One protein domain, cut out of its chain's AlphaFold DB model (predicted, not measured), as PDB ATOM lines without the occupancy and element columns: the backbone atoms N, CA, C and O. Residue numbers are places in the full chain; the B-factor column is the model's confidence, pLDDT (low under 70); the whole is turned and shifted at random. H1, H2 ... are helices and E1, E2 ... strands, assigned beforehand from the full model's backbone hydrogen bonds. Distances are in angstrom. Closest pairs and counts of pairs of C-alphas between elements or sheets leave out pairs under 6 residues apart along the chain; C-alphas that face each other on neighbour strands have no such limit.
ATOM      1  N   GLN A 145      -5.572  -6.480 172.078       37.22
ATOM      2  CA  GLN A 145      -5.251  -5.129 172.561       37.22
ATOM      3  C   GLN A 145      -3.832  -4.690 172.171       37.22
ATOM      4  O   GLN A 145      -3.649  -3.551 171.752       37.22
ATOM      5  N   PHE A 146      -2.864  -5.608 172.219       44.50
ATOM      6  CA  PHE A 146      -1.485  -5.401 171.786       44.50
ATOM      7  C   PHE A 146      -1.412  -5.133 170.280       44.50
ATOM      8  O   PHE A 146      -0.916  -4.083 169.891       44.50
ATOM      9  N   LEU A 147      -2.012  -5.986 169.440       45.38
ATOM     10  CA  LEU A 147      -2.030  -5.803 167.977       45.38
ATOM     11  C   LEU A 147      -2.664  -4.465 167.575       45.38
ATOM     12  O   LEU A 147      -2.170  -3.757 166.702       45.38
ATOM     13  N   SER A 148      -3.731  -4.078 168.268       46.97
ATOM     14  CA  SER A 148      -4.451  -2.841 167.998       46.97
ATOM     15  C   SER A 148      -3.714  -1.571 168.449       46.97
ATOM     16  O   SER A 148      -3.866  -0.520 167.829       46.97
ATOM     17  N   ASN A 149      -2.891  -1.670 169.500       49.50
ATOM     18  CA  ASN A 149      -1.999  -0.593 169.934       49.50
ATOM     19  C   ASN A 149      -0.806  -0.469 168.984       49.50
ATOM     20  O   ASN A 149      -0.473   0.632 168.565       49.50
ATOM     21  N   CYS A 150      -0.269  -1.596 168.513       48.84
ATOM     22  CA  CYS A 150       0.796  -1.620 167.515       48.84
ATOM     23  C   CYS A 150       0.400  -0.883 166.224       48.84
ATOM     24  O   CYS A 150       1.236  -0.226 165.600       48.84
ATOM     25  N   PHE A 151      -0.887  -0.929 165.852       55.12
ATOM     26  CA  PHE A 151      -1.383  -0.140 164.728       55.12
ATOM     27  C   PHE A 151      -1.530   1.363 165.017       55.12
ATOM     28  O   PHE A 151      -1.413   2.183 164.110       55.12
ATOM     29  N   LYS A 152      -1.765   1.752 166.270       54.00
ATOM     30  CA  LYS A 152      -1.888   3.164 166.669       54.00
ATOM     31  C   LYS A 152      -0.523   3.821 166.897       54.00
ATOM     32  O   LYS A 152      -0.357   5.001 166.592       54.00
ATOM     33  N   ASP A 153       0.458   3.057 167.369       49.62
ATOM     34  CA  ASP A 153       1.741   3.586 167.849       49.62
ATOM     35  C   ASP A 153       2.778   3.811 166.732       49.62
ATOM     36  O   ASP A 153       3.696   4.622 166.886       49.62
ATOM     37  N   LEU A 154       2.609   3.176 165.565       53.00
ATOM     38  CA  LEU A 154       3.496   3.350 164.402       53.00
ATOM     39  C   LEU A 154       3.241   4.639 163.589       53.00
ATOM     40  O   LEU A 154       4.070   4.996 162.752       53.00
ATOM     41  N   GLY A 155       2.173   5.392 163.880       50.25
ATOM     42  CA  GLY A 155       1.817   6.635 163.176       50.25
ATOM     43  C   GLY A 155       0.977   6.427 161.907       50.25
ATOM     44  O   GLY A 155       0.653   5.304 161.550       50.25
ATOM     45  N   GLU A 156       0.584   7.528 161.249       49.34
ATOM     46  CA  GLU A 156      -0.298   7.504 160.069       49.34
ATOM     47  C   GLU A 156       0.297   6.707 158.898       49.34
ATOM     48  O   GLU A 156       1.451   6.909 158.508       49.34
ATOM     49  N   THR A 157      -0.528   5.852 158.296       53.34
ATOM     50  CA  THR A 157      -0.238   5.085 157.083       53.34
ATOM     51  C   THR A 157       0.026   6.033 155.916       53.34
ATOM     52  O   THR A 157      -0.883   6.686 155.409       53.34
ATOM     53  N   ARG A 158       1.288   6.142 155.486       56.09
ATOM     54  CA  ARG A 158       1.701   7.104 154.445       56.09
ATOM     55  C   ARG A 158       1.933   6.494 153.069       56.09
ATOM     56  O   ARG A 158       2.066   7.241 152.106       56.09
ATOM     57  N   GLU A 159       1.962   5.170 152.959       70.56
ATOM     58  CA  GLU A 159       2.360   4.492 151.728       70.56
ATOM     59  C   GLU A 159       1.287   3.502 151.265       70.56
ATOM     60  O   GLU A 159       0.933   2.568 151.986       70.56
ATOM     61  N   VAL A 160       0.760   3.734 150.057       77.81
ATOM     62  CA  VAL A 160      -0.150   2.821 149.356       77.81
ATOM     63  C   VAL A 160       0.606   2.206 148.182       77.81
ATOM     64  O   VAL A 160       0.872   2.883 147.188       77.81
ATOM     65  N   ILE A 161       0.933   0.923 148.283       86.12
ATOM     66  CA  ILE A 161       1.675   0.172 147.270       86.12
ATOM     67  C   ILE A 161       0.683  -0.626 146.401       86.12
ATOM     68  O   ILE A 161      -0.287  -1.189 146.910       86.12
ATOM     69  N   PRO A 162       0.843  -0.682 145.067       86.25
ATOM     70  CA  PRO A 162      -0.070  -1.452 144.220       86.25
ATOM     71  C   PRO A 162      -0.020  -2.967 144.461       86.25
ATOM     72  O   PRO A 162      -1.062  -3.618 144.445       86.25
ATOM     73  N   ILE A 163       1.177  -3.525 144.644       91.88
ATOM     74  CA  ILE A 163       1.416  -4.948 144.896       91.88
ATOM     75  C   ILE A 163       2.574  -5.035 145.889       91.88
ATOM     76  O   ILE A 163       3.613  -4.427 145.646       91.88
ATOM     77  N   MET A 164       2.394  -5.777 146.979       94.25
ATOM     78  CA  MET A 164       3.483  -6.151 147.879       94.25
ATOM     79  C   MET A 164       3.951  -7.548 147.490       94.25
ATOM     80  O   MET A 164       3.144  -8.479 147.494       94.25
ATOM     81  N   THR A 165       5.231  -7.672 147.155       92.44
ATOM     82  CA  THR A 165       5.847  -8.968 146.866       92.44
ATOM     83  C   THR A 165       6.445  -9.582 148.125       92.44
ATOM     84  O   THR A 165       6.779  -8.860 149.072       92.44
ATOM     85  N   TYR A 166       6.614 -10.906 148.143       90.38
ATOM     86  CA  TYR A 166       7.345 -11.570 149.226       90.38
ATOM     87  C   TYR A 166       8.769 -11.002 149.354       90.38
ATOM     88  O   TYR A 166       9.211 -10.664 150.454       90.38
ATOM     89  N   GLU A 167       9.451 -10.791 148.221       91.62
ATOM     90  CA  GLU A 167      10.783 -10.180 148.178       91.62
ATOM     91  C   GLU A 167      10.802  -8.796 148.843       91.62
ATOM     92  O   GLU A 167      11.631  -8.553 149.721       91.62
ATOM     93  N   ASP A 168       9.875  -7.902 148.488       92.62
ATOM     94  CA  ASP A 168       9.801  -6.550 149.061       92.62
ATOM     95  C   ASP A 168       9.482  -6.573 150.561       92.62
ATOM     96  O   ASP A 168      10.023  -5.768 151.335       92.62
ATOM     97  N   ALA A 169       8.628  -7.507 150.986       91.62
ATOM     98  CA  ALA A 169       8.285  -7.690 152.386       91.62
ATOM     99  C   ALA A 169       9.510  -8.136 153.202       91.62
ATOM    100  O   ALA A 169       9.793  -7.544 154.247       91.62
ATOM    101  N   ILE A 170      10.276  -9.119 152.720       92.12
ATOM    102  CA  ILE A 170      11.483  -9.607 153.402       92.12
ATOM    103  C   ILE A 170      12.618  -8.587 153.350       92.12
ATOM    104  O   ILE A 170      13.301  -8.370 154.354       92.12
ATOM    105  N   LYS A 171      12.798  -7.914 152.210       91.94
ATOM    106  CA  LYS A 171      13.856  -6.923 151.995       91.94
ATOM    107  C   LYS A 171      13.871  -5.856 153.081       91.94
ATOM    108  O   LYS A 171      14.947  -5.535 153.573       91.94
ATOM    109  N   TYR A 172      12.702  -5.398 153.524       92.50
ATOM    110  CA  TYR A 172      12.580  -4.451 154.632       92.50
ATOM    111  C   TYR A 172      13.273  -4.916 155.926       92.50
ATOM    112  O   TYR A 172      13.992  -4.141 156.552       92.50
ATOM    113  N   PHE A 173      13.138  -6.188 156.316       90.94
ATOM    114  CA  PHE A 173      13.796  -6.708 157.527       90.94
ATOM    115  C   PHE A 173      15.314  -6.834 157.395       90.94
ATOM    116  O   PHE A 173      15.999  -7.026 158.399       90.94
ATOM    117  N   ILE A 174      15.839  -6.736 156.174       89.62
ATOM    118  CA  ILE A 174      17.269  -6.782 155.881       89.62
ATOM    119  C   ILE A 174      17.823  -5.360 155.788       89.62
ATOM    120  O   ILE A 174      18.830  -5.051 156.424       89.62
ATOM    121  N   THR A 175      17.176  -4.494 155.005       89.75
ATOM    122  CA  THR A 175      17.664  -3.143 154.702       89.75
ATOM    123  C   THR A 175      17.418  -2.157 155.831       89.75
ATOM    124  O   THR A 175      18.278  -1.322 156.103       89.75
ATOM    125  N   ASP A 176      16.284  -2.278 156.516       88.75
ATOM    126  CA  ASP A 176      15.822  -1.325 157.528       88.75
ATOM    127  C   ASP A 176      15.894  -1.914 158.944       88.75
ATOM    128  O   ASP A 176      15.272  -1.405 159.881       88.75
ATOM    129  N   ARG A 177      16.675  -2.992 159.126       91.56
ATOM    130  CA  ARG A 177      16.899  -3.612 160.433       91.56
ATOM    131  C   ARG A 177      17.523  -2.604 161.406       91.56
ATOM    132  O   ARG A 177      18.638  -2.136 161.159       91.56
ATOM    133  N   PRO A 178      16.886  -2.319 162.554       89.94
ATOM    134  CA  PRO A 178      17.474  -1.459 163.568       89.94
ATOM    135  C   PRO A 178      18.784  -2.044 164.097       89.94
ATOM    136  O   PRO A 178      18.902  -3.254 164.290       89.94
ATOM    137  N   SER A 179      19.742  -1.183 164.440       91.94
ATOM    138  CA  SER A 179      20.984  -1.595 165.115       91.94
ATOM    139  C   SER A 179      20.779  -1.993 166.586       91.94
ATOM    140  O   SER A 179      21.752  -2.223 167.302       91.94
ATOM    141  N   ASP A 180      19.531  -2.051 167.055       90.38
ATOM    142  CA  ASP A 180      19.191  -2.459 168.413       90.38
ATOM    143  C   ASP A 180      19.509  -3.957 168.607       90.38
ATOM    144  O   ASP A 180      18.924  -4.808 167.930       90.38
ATOM    145  N   PRO A 181      20.419  -4.321 169.532       91.44
ATOM    146  CA  PRO A 181      20.873  -5.702 169.701       91.44
ATOM    147  C   PRO A 181      19.776  -6.651 170.201       91.44
ATOM    148  O   PRO A 181      19.941  -7.877 170.104       91.44
ATOM    149  N   ARG A 182      18.671  -6.103 170.731       89.44
ATOM    150  CA  ARG A 182      17.495  -6.877 171.139       89.44
ATOM    151  C   ARG A 182      16.786  -7.486 169.933       89.44
ATOM    152  O   ARG A 182      16.197  -8.544 170.095       89.44
ATOM    153  N   VAL A 183      16.895  -6.891 168.741       91.00
ATOM    154  CA  VAL A 183      16.215  -7.358 167.521       91.00
ATOM    155  C   VAL A 183      16.739  -8.725 167.105       91.00
ATOM    156  O   VAL A 183      17.885  -8.855 166.651       91.00
ATOM    157  N   LYS A 184      15.887  -9.745 167.227       89.88
ATOM    158  CA  LYS A 184      16.174 -11.127 166.821       89.88
ATOM    159  C   LYS A 184      15.343 -11.588 165.639       89.88
ATOM    160  O   LYS A 184      15.887 -12.336 164.840       89.88
ATOM    161  N   LYS A 185      14.095 -11.131 165.521       89.88
ATOM    162  CA  LYS A 185      13.151 -11.600 164.500       89.88
ATOM    163  C   LYS A 185      12.379 -10.438 163.879       89.88
ATOM    164  O   LYS A 185      12.315  -9.348 164.452       89.88
ATOM    165  N   GLY A 186      11.798 -10.685 162.716       88.75
ATOM    166  CA  GLY A 186      10.791  -9.854 162.072       88.75
ATOM    167  C   GLY A 186       9.395 -10.452 162.225       88.75
ATOM    168  O   GLY A 186       9.217 -11.641 162.490       88.75
ATOM    169  N   TYR A 187       8.396  -9.605 162.051       87.75
ATOM    170  CA  TYR A 187       6.983  -9.935 162.145       87.75
ATOM    171  C   TYR A 187       6.247  -9.177 161.047       87.75
ATOM    172  O   TYR A 187       6.450  -7.969 160.905       87.75
ATOM    173  N   ILE A 188       5.407  -9.865 160.277       91.06
ATOM    174  CA  ILE A 188       4.479  -9.262 159.319       91.06
ATOM    175  C   ILE A 188       3.071  -9.635 159.756       91.06
ATOM    176  O   ILE A 188       2.754 -10.815 159.866       91.06
ATOM    177  N   LEU A 189       2.219  -8.639 159.952       87.56
ATOM    178  CA  LEU A 189       0.798  -8.845 160.185       87.56
ATOM    179  C   LEU A 189      -0.012  -8.188 159.082       87.56
ATOM    180  O   LEU A 189       0.250  -7.032 158.741       87.56
ATOM    181  N   ARG A 190      -1.009  -8.908 158.569       82.88
ATOM    182  CA  ARG A 190      -1.999  -8.370 157.641       82.88
ATOM    183  C   ARG A 190      -3.331  -8.105 158.323       82.88
ATOM    184  O   ARG A 190      -3.733  -8.801 159.250       82.88
ATOM    185  N   GLN A 191      -4.016  -7.088 157.829       77.38
ATOM    186  CA  GLN A 191      -5.411  -6.807 158.125       77.38
ATOM    187  C   GLN A 191      -6.093  -6.299 156.865       77.38
ATOM    188  O   GLN A 191      -5.485  -5.596 156.059       77.38
ATOM    189  N   THR A 192      -7.382  -6.580 156.728       74.19
ATOM    190  CA  THR A 192      -8.194  -5.971 155.676       74.19
ATOM    191  C   THR A 192      -8.212  -4.449 155.831       74.19
ATOM    192  O   THR A 192      -8.292  -3.918 156.940       74.19
ATOM    193  N   HIS A 193      -8.139  -3.732 154.712       76.44
ATOM    194  CA  HIS A 193      -8.210  -2.274 154.661       76.44
ATOM    195  C   HIS A 193      -9.128  -1.844 153.506       76.44
ATOM    196  O   HIS A 193      -9.095  -2.481 152.456       76.44
ATOM    197  N   PRO A 194      -9.884  -0.729 153.595       68.62
ATOM    198  CA  PRO A 194     -10.774  -0.290 152.507       68.62
ATOM    199  C   PRO A 194     -10.087  -0.097 151.143       68.62
ATOM    200  O   PRO A 194     -10.726  -0.103 150.097       68.62
ATOM    201  N   GLN A 195      -8.764   0.082 151.141       70.94
ATOM    202  CA  GLN A 195      -7.944   0.239 149.936       70.94
ATOM    203  C   GLN A 195      -7.115  -1.014 149.579       70.94
ATOM    204  O   GLN A 195      -6.234  -0.927 148.723       70.94
ATOM    205  N   GLY A 196      -7.367  -2.156 150.227       84.50
ATOM    206  CA  GLY A 196      -6.665  -3.423 150.019       84.50
ATOM    207  C   GLY A 196      -6.356  -4.145 151.332       84.50
ATOM    208  O   GLY A 196      -7.250  -4.580 152.049       84.50
ATOM    209  N   GLN A 197      -5.075  -4.274 151.646       83.38
ATOM    210  CA  GLN A 197      -4.548  -4.945 152.829       83.38
ATOM    211  C   GLN A 197      -3.615  -3.983 153.565       83.38
ATOM    212  O   GLN A 197      -2.698  -3.423 152.968       83.38
ATOM    213  N   LEU A 198      -3.836  -3.773 154.855       83.56
ATOM    214  CA  LEU A 198      -2.907  -3.088 155.743       83.56
ATOM    215  C   LEU A 198      -1.867  -4.097 156.227       83.56
ATOM    216  O   LEU A 198      -2.215  -5.094 156.856       83.56
ATOM    217  N   LEU A 199      -0.594  -3.823 155.959       89.62
ATOM    218  CA  LEU A 199       0.524  -4.599 156.473       89.62
ATOM    219  C   LEU A 199       1.258  -3.809 157.553       89.62
ATOM    220  O   LEU A 199       1.668  -2.665 157.340       89.62
ATOM    221  N   ALA A 200       1.466  -4.450 158.696       87.88
ATOM    222  CA  ALA A 200       2.364  -4.003 159.750       87.88
ATOM    223  C   ALA A 200       3.616  -4.877 159.741       87.88
ATOM    224  O   ALA A 200       3.523  -6.092 159.895       87.88
ATOM    225  N   GLN A 201       4.786  -4.258 159.606       90.62
ATOM    226  CA  GLN A 201       6.071  -4.951 159.675       90.62
ATOM    227  C   GLN A 201       6.857  -4.449 160.880       90.62
ATOM    228  O   GLN A 201       7.155  -3.257 160.954       90.62
ATOM    229  N   MET A 202       7.182  -5.330 161.825       89.81
ATOM    230  CA  MET A 202       7.790  -4.961 163.113       89.81
ATOM    231  C   MET A 202       8.929  -5.895 163.503       89.81
ATOM    232  O   MET A 202       9.065  -6.989 162.960       89.81
ATOM    233  N   PHE A 203       9.741  -5.457 164.462       87.94
ATOM    234  CA  PHE A 203      10.877  -6.222 164.966       87.94
ATOM    235  C   PHE A 203      10.615  -6.759 166.374       87.94
ATOM    236  O   PHE A 203      10.115  -6.041 167.244       87.94
ATOM    237  N   LEU A 204      10.992  -8.019 166.586       85.56
ATOM    238  CA  LEU A 204      10.790  -8.755 167.831       85.56
ATOM    239  C   LEU A 204      12.118  -9.141 168.490       85.56
ATOM    240  O   LEU A 204      13.154  -9.285 167.826       85.56
ATOM    241  N   ASP A 205      12.070  -9.357 169.802       83.75
ATOM    242  CA  ASP A 205      13.166  -9.910 170.592       83.75
ATOM    243  C   ASP A 205      13.188 -11.454 170.592       83.75
ATOM    244  O   ASP A 205      12.451 -12.121 169.862       83.75
ATOM    245  N   SER A 206      14.061 -12.058 171.407       85.88
ATOM    246  CA  SER A 206      14.151 -13.521 171.541       85.88
ATOM    247  C   SER A 206      12.911 -14.178 172.157       85.88
ATOM    248  O   SER A 206      12.739 -15.386 172.010       85.88
ATOM    249  N   ASN A 207      12.070 -13.409 172.846       80.25
ATOM    250  CA  ASN A 207      10.844 -13.869 173.495       80.25
ATOM    251  C   ASN A 207       9.601 -13.646 172.615       80.25
ATOM    252  O   ASN A 207       8.486 -13.899 173.069       80.25
ATOM    253  N   ASN A 208       9.790 -13.213 171.362       74.06
ATOM    254  CA  ASN A 208       8.736 -12.776 170.444       74.06
ATOM    255  C   ASN A 208       7.963 -11.540 170.952       74.06
ATOM    256  O   ASN A 208       6.793 -11.358 170.612       74.06
ATOM    257  N   GLU A 209       8.599 -10.693 171.764       79.50
ATOM    258  CA  GLU A 209       8.032  -9.422 172.220       79.50
ATOM    259  C   GLU A 209       8.465  -8.291 171.277       79.50
ATOM    260  O   GLU A 209       9.591  -8.282 170.775       79.50
ATOM    261  N   ILE A 210       7.566  -7.339 171.009       78.75
ATOM    262  CA  ILE A 210       7.874  -6.185 170.154       78.75
ATOM    263  C   ILE A 210       8.889  -5.293 170.848       78.75
ATOM    264  O   ILE A 210       8.817  -5.044 172.051       78.75
ATOM    265  N   ILE A 211       9.839  -4.796 170.065       79.69
ATOM    266  CA  ILE A 211      10.876  -3.914 170.575       79.69
ATOM    267  C   ILE A 211      10.473  -2.469 170.335       79.69
ATOM    268  O   ILE A 211      10.408  -2.002 169.194       79.69
ATOM    269  N   ASP A 212      10.313  -1.748 171.436       80.81
ATOM    270  CA  ASP A 212      10.105  -0.311 171.416       80.81
ATOM    271  C   ASP A 212      11.425   0.457 171.316       80.81
ATOM    272  O   ASP A 212      12.466   0.115 171.905       80.81
ATOM    273  N   ARG A 213      11.346   1.541 170.554       79.44
ATOM    274  CA  ARG A 213      12.313   2.625 170.465       79.44
ATOM    275  C   ARG A 213      12.324   3.420 171.768       79.44
ATOM    276  O   ARG A 213      11.425   3.340 172.600       79.44
ATOM    277  N   SER A 214      13.330   4.275 171.918       78.31
ATOM    278  CA  SER A 214      13.452   5.168 173.075       78.31
ATOM    279  C   SER A 214      12.304   6.177 173.221       78.31
ATOM    280  O   SER A 214      12.137   6.735 174.299       78.31
ATOM    281  N   ASP A 215      11.544   6.442 172.155       75.25
ATOM    282  CA  ASP A 215      10.363   7.315 172.166       75.25
ATOM    283  C   ASP A 215       9.062   6.571 172.528       75.25
ATOM    284  O   ASP A 215       7.988   7.170 172.497       75.25
ATOM    285  N   GLY A 216       9.155   5.285 172.887       72.25
ATOM    286  CA  GLY A 216       8.017   4.446 173.259       72.25
ATOM    287  C   GLY A 216       7.219   3.907 172.073       72.25
ATOM    288  O   GLY A 216       6.187   3.285 172.294       72.25
ATOM    289  N   LYS A 217       7.667   4.136 170.832       77.50
ATOM    290  CA  LYS A 217       7.047   3.555 169.634       77.50
ATOM    291  C   LYS A 217       7.762   2.275 169.214       77.50
ATOM    292  O   LYS A 217       8.986   2.218 169.318       77.50
ATOM    293  N   PRO A 218       7.066   1.289 168.643       81.25
ATOM    294  CA  PRO A 218       7.712   0.078 168.157       81.25
ATOM    295  C   PRO A 218       8.625   0.357 166.954       81.25
ATOM    296  O   PRO A 218       8.364   1.245 166.134       81.25
ATOM    297  N   TYR A 219       9.703  -0.419 166.813       84.25
ATOM    298  CA  TYR A 219      10.444  -0.463 165.554       84.25
ATOM    299  C   TYR A 219       9.600  -1.166 164.493       84.25
ATOM    300  O   TYR A 219       9.282  -2.351 164.619       84.25
ATOM    301  N   GLY A 220       9.279  -0.454 163.418       89.31
ATOM    302  CA  GLY A 220       8.471  -1.011 162.351       89.31
ATOM    303  C   GLY A 220       7.973   0.029 161.362       89.31
ATOM    304  O   GLY A 220       8.304   1.213 161.448       89.31
ATOM    305  N   ARG A 221       7.137  -0.442 160.440       87.75
ATOM    306  CA  ARG A 221       6.389   0.388 159.501       87.75
ATOM    307  C   ARG A 221       4.988  -0.162 159.288       87.75
ATOM    308  O   ARG A 221       4.714  -1.334 159.555       87.75
ATOM    309  N   GLN A 222       4.137   0.697 158.750       86.06
ATOM    310  CA  GLN A 222       2.837   0.326 158.219       86.06
ATOM    311  C   GLN A 222       2.711   0.795 156.784       86.06
ATOM    312  O   GLN A 222       3.186   1.877 156.435       86.06
ATOM    313  N   LEU A 223       2.022   0.000 155.983       86.81
ATOM    314  CA  LEU A 223       1.709   0.338 154.605       86.81
ATOM    315  C   LEU A 223       0.411  -0.340 154.189       86.81
ATOM    316  O   LEU A 223       0.060  -1.404 154.696       86.81
ATOM    317  N   VAL A 224      -0.283   0.263 153.237       84.44
ATOM    318  CA  VAL A 224      -1.424  -0.368 152.580       84.44
ATOM    319  C   VAL A 224      -0.945  -0.927 151.255       84.44
ATOM    320  O   VAL A 224      -0.276  -0.235 150.496       84.44
ATOM    321  N   THR A 225      -1.305  -2.159 150.939       89.06
ATOM    322  CA  THR A 225      -1.095  -2.738 149.619       89.06
ATOM    323  C   THR A 225      -2.418  -3.124 148.984       89.06
ATOM    324  O   THR A 225      -3.285  -3.676 149.652       89.06
ATOM    325  N   LYS A 226      -2.607  -2.855 147.690       83.56
ATOM    326  CA  LYS A 226      -3.855  -3.248 147.013       83.56
ATOM    327  C   LYS A 226      -3.945  -4.759 146.812       83.56
ATOM    328  O   LYS A 226      -5.052  -5.287 146.743       83.56
ATOM    329  N   LYS A 227      -2.797  -5.431 146.672       88.62
ATOM    330  CA  LYS A 227      -2.677  -6.878 146.439       88.62
ATOM    331  C   LYS A 227      -1.390  -7.431 147.047       88.62
ATOM    332  O   LYS A 227      -0.394  -6.714 147.157       88.62
ATOM    333  N   LEU A 228      -1.405  -8.707 147.391       90.25
ATOM    334  CA  LEU A 228      -0.206  -9.488 147.674       90.25
ATOM    335  C   LEU A 228       0.129 -10.318 146.425       90.25
ATOM    336  O   LEU A 228      -0.761 -10.617 145.619       90.25
ATOM    337  N   ASP A 229       1.403 -10.631 146.211       91.94
ATOM    338  CA  ASP A 229       1.768 -11.638 145.216       91.94
ATOM    339  C   ASP A 229       1.428 -13.053 145.711       91.94
ATOM    340  O   ASP A 229       1.046 -13.266 146.860       91.94
ATOM    341  N   ALA A 230       1.519 -14.033 144.811       88.69
ATOM    342  CA  ALA A 230       1.129 -15.402 145.131       88.69
ATOM    343  C   ALA A 230       2.008 -16.024 146.227       88.69
ATOM    344  O   ALA A 230       1.498 -16.786 147.035       88.69
ATOM    345  N   GLU A 231       3.301 -15.693 146.259       88.94
ATOM    346  CA  GLU A 231       4.239 -16.221 147.253       88.94
ATOM    347  C   GLU A 231       3.941 -15.668 148.650       88.94
ATOM    348  O   GLU A 231       3.921 -16.420 149.619       88.94
ATOM    349  N   LEU A 232       3.645 -14.371 148.763       89.81
ATOM    350  CA  LEU A 232       3.291 -13.764 150.037       89.81
ATOM    351  C   LEU A 232       1.897 -14.195 150.509       89.81
ATOM    352  O   LEU A 232       1.727 -14.415 151.705       89.81
ATOM    353  N   GLU A 233       0.917 -14.358 149.610       87.62
ATOM    354  CA  GLU A 233      -0.380 -14.968 149.964       87.62
ATOM    355  C   GLU A 233      -0.216 -16.398 150.491       87.62
ATOM    356  O   GLU A 233      -0.805 -16.741 151.517       87.62
ATOM    357  N   ASP A 234       0.590 -17.218 149.809       85.06
ATOM    358  CA  ASP A 234       0.866 -18.601 150.209       85.06
ATOM    359  C   ASP A 234       1.591 -18.648 151.559       85.06
ATOM    360  O   ASP A 234       1.208 -19.413 152.440       85.06
ATOM    361  N   ALA A 235       2.553 -17.747 151.780       81.62
ATOM    362  CA  ALA A 235       3.265 -17.627 153.050       81.62
ATOM    363  C   ALA A 235       2.349 -17.272 154.233       81.62
ATOM    364  O   ALA A 235       2.656 -17.634 155.369       81.62
ATOM    365  N   PHE A 236       1.239 -16.570 153.990       82.56
ATOM    366  CA  PHE A 236       0.243 -16.316 155.027       82.56
ATOM    367  C   PHE A 236      -0.631 -17.542 155.327       82.56
ATOM    368  O   PHE A 236      -1.168 -17.600 156.424       82.56
ATOM    369  N   ASP A 237      -0.814 -18.492 154.403       79.31
ATOM    370  CA  ASP A 237      -1.582 -19.743 154.580       79.31
ATOM    371  C   ASP A 237      -2.891 -19.597 155.401       79.31
ATOM    372  O   ASP A 237      -3.113 -20.250 156.420       79.31
ATOM    373  N   ASN A 238      -3.772 -18.673 154.992       68.88
ATOM    374  CA  ASN A 238      -5.025 -18.313 155.697       68.88
ATOM    375  C   ASN A 238      -4.869 -17.774 157.135       68.88
ATOM    376  O   ASN A 238      -5.860 -17.600 157.847       68.88
ATOM    377  N   GLN A 239      -3.650 -17.482 157.563       77.56
ATOM    378  CA  GLN A 239      -3.333 -16.767 158.791       77.56
ATOM    379  C   GLN A 239      -3.141 -15.286 158.489       77.56
ATOM    380  O   GLN A 239      -3.025 -14.875 157.337       77.56
ATOM    381  N   ASP A 240      -3.075 -14.476 159.536       82.12
ATOM    382  CA  ASP A 240      -2.833 -13.042 159.394       82.12
ATOM    383  C   ASP A 240      -1.405 -12.644 159.763       82.12
ATOM    384  O   ASP A 240      -1.090 -11.460 159.821       82.12
ATOM    385  N   LEU A 241      -0.538 -13.626 160.017       83.12
ATOM    386  CA  LEU A 241       0.748 -13.446 160.671       83.12
ATOM    387  C   LEU A 241       1.850 -14.271 160.002       83.12
ATOM    388  O   LEU A 241       1.686 -15.467 159.795       83.12
ATOM    389  N   ILE A 242       3.005 -13.645 159.780       84.50
ATOM    390  CA  ILE A 242       4.260 -14.299 159.393       84.50
ATOM    391  C   ILE A 242       5.357 -13.865 160.372       84.50
ATOM    392  O   ILE A 242       5.495 -12.678 160.677       84.50
ATOM    393  N   ILE A 243       6.164 -14.818 160.845       83.31
ATOM    394  CA  ILE A 243       7.400 -14.553 161.595       83.31
ATOM    395  C   ILE A 243       8.587 -14.795 160.666       83.31
ATOM    396  O   ILE A 243       8.638 -15.801 159.962       83.31
ATOM    397  N   VAL A 244       9.539 -13.867 160.682       84.19
ATOM    398  CA  VAL A 244      10.768 -13.919 159.886       84.19
ATOM    399  C   VAL A 244      11.940 -14.082 160.851       84.19
ATOM    400  O   VAL A 244      12.105 -13.257 161.749       84.19
ATOM    401  N   GLU A 245      12.739 -15.136 160.699       82.75
ATOM    402  CA  GLU A 245      13.884 -15.445 161.577       82.75
ATOM    403  C   GLU A 245      15.235 -15.296 160.867       82.75
ATOM    404  O   GLU A 245      15.323 -15.645 159.669       82.75
TER     405      GLU A 245
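AT A GLANCE: This is residues 145 to 245 of the 245 residues of an uncharacterized protein of Hydrocoleum sp. CS-953 (UniProt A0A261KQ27). A twisted antiparallel sheet of four strands forms a wall with a helix over each face: H2 slants over one face, and H1 crosses the strands on the other. The short helix H3 sits by the E4 edge, and residues 154 to 165 pass round the E3 edge from one face to the other, with 160 to 161 paired to E3. The 101 printed residues hold three named helices and four named strands in the order H1 H2 E1 E2 E3 H3 E4, a mixed class; the sheet's order is E3 E2 E1 E4. The whole is compact, with a radius of gyration of the C-alphas of 12.9 A and spans of 33 by 26 by 24 A.

IN THESE COORDINATES: H1, residues 145 to 153, begins at C-alpha 145 (-5.251, -5.129, 172.561) and is 12.1 A long. H2, residues 166 to 175, is 14.4 A long. E1, residues 185 to 193, and E2, residues 196 to 204, measure 25.3 A and 25.5 A; C-alpha 196 is at (-6.665, -3.423, 150.019). E3, residues 220 to 225, measures 16.0 A. H3 is residues 230 to 236. E4, residues 241 to 244, ends at C-alpha 244 (10.768, -13.919, 159.886).

HOW THE PARTS SIT: E1, E2 and E3 form a meander, each strand the antiparallel neighbour of the one before; E1 and E2 are a hairpin, and so are E2 and E3. Between E1 and E2, N 189 and O 200 are 2.9 A apart, within hydrogen-bond range. Between E2 and E3, N 199 and O 223 are 2.8 A apart. Edge strand E4 is antiparallel to E1, with N 188 and O 242 at 2.8 A. H1 and H2 are on opposite faces of the sheet. H1, at a height of 10.4 A over the sheet, runs across the strands, at 82 degrees to E2 on the local plane; its closest C-alphas to E2 are those of Phe 151 and Ala 200, 7.3 A. H2, at a height of 9.4 A, runs slantwise to the strands, at 45 degrees to E1 on the local plane; the closest C-alphas are those of Phe 173 and Gly 186, 6.3 A. H3 only grazes the sheet, with residues 232 to 236. H2 and H3 are close but not clearly touching, their closest C-alphas those of Tyr 166 and Leu 232, 4.7 A. Every O i to N i+4 pair is within hydrogen-bond range in H1 and H3, and 4 of 6 in H2.

THE WHOLE: The C-alphas farthest apart, of Ser 214 and Ala 230, are 36.8 A apart. The printed part has no cut. The links H1 to H2 and E2 to E3 are long. The mean pLDDT of the printed part is 80.2; residues 145 to 158, 194 and 238 are under 70, and H1 has a mean of 48.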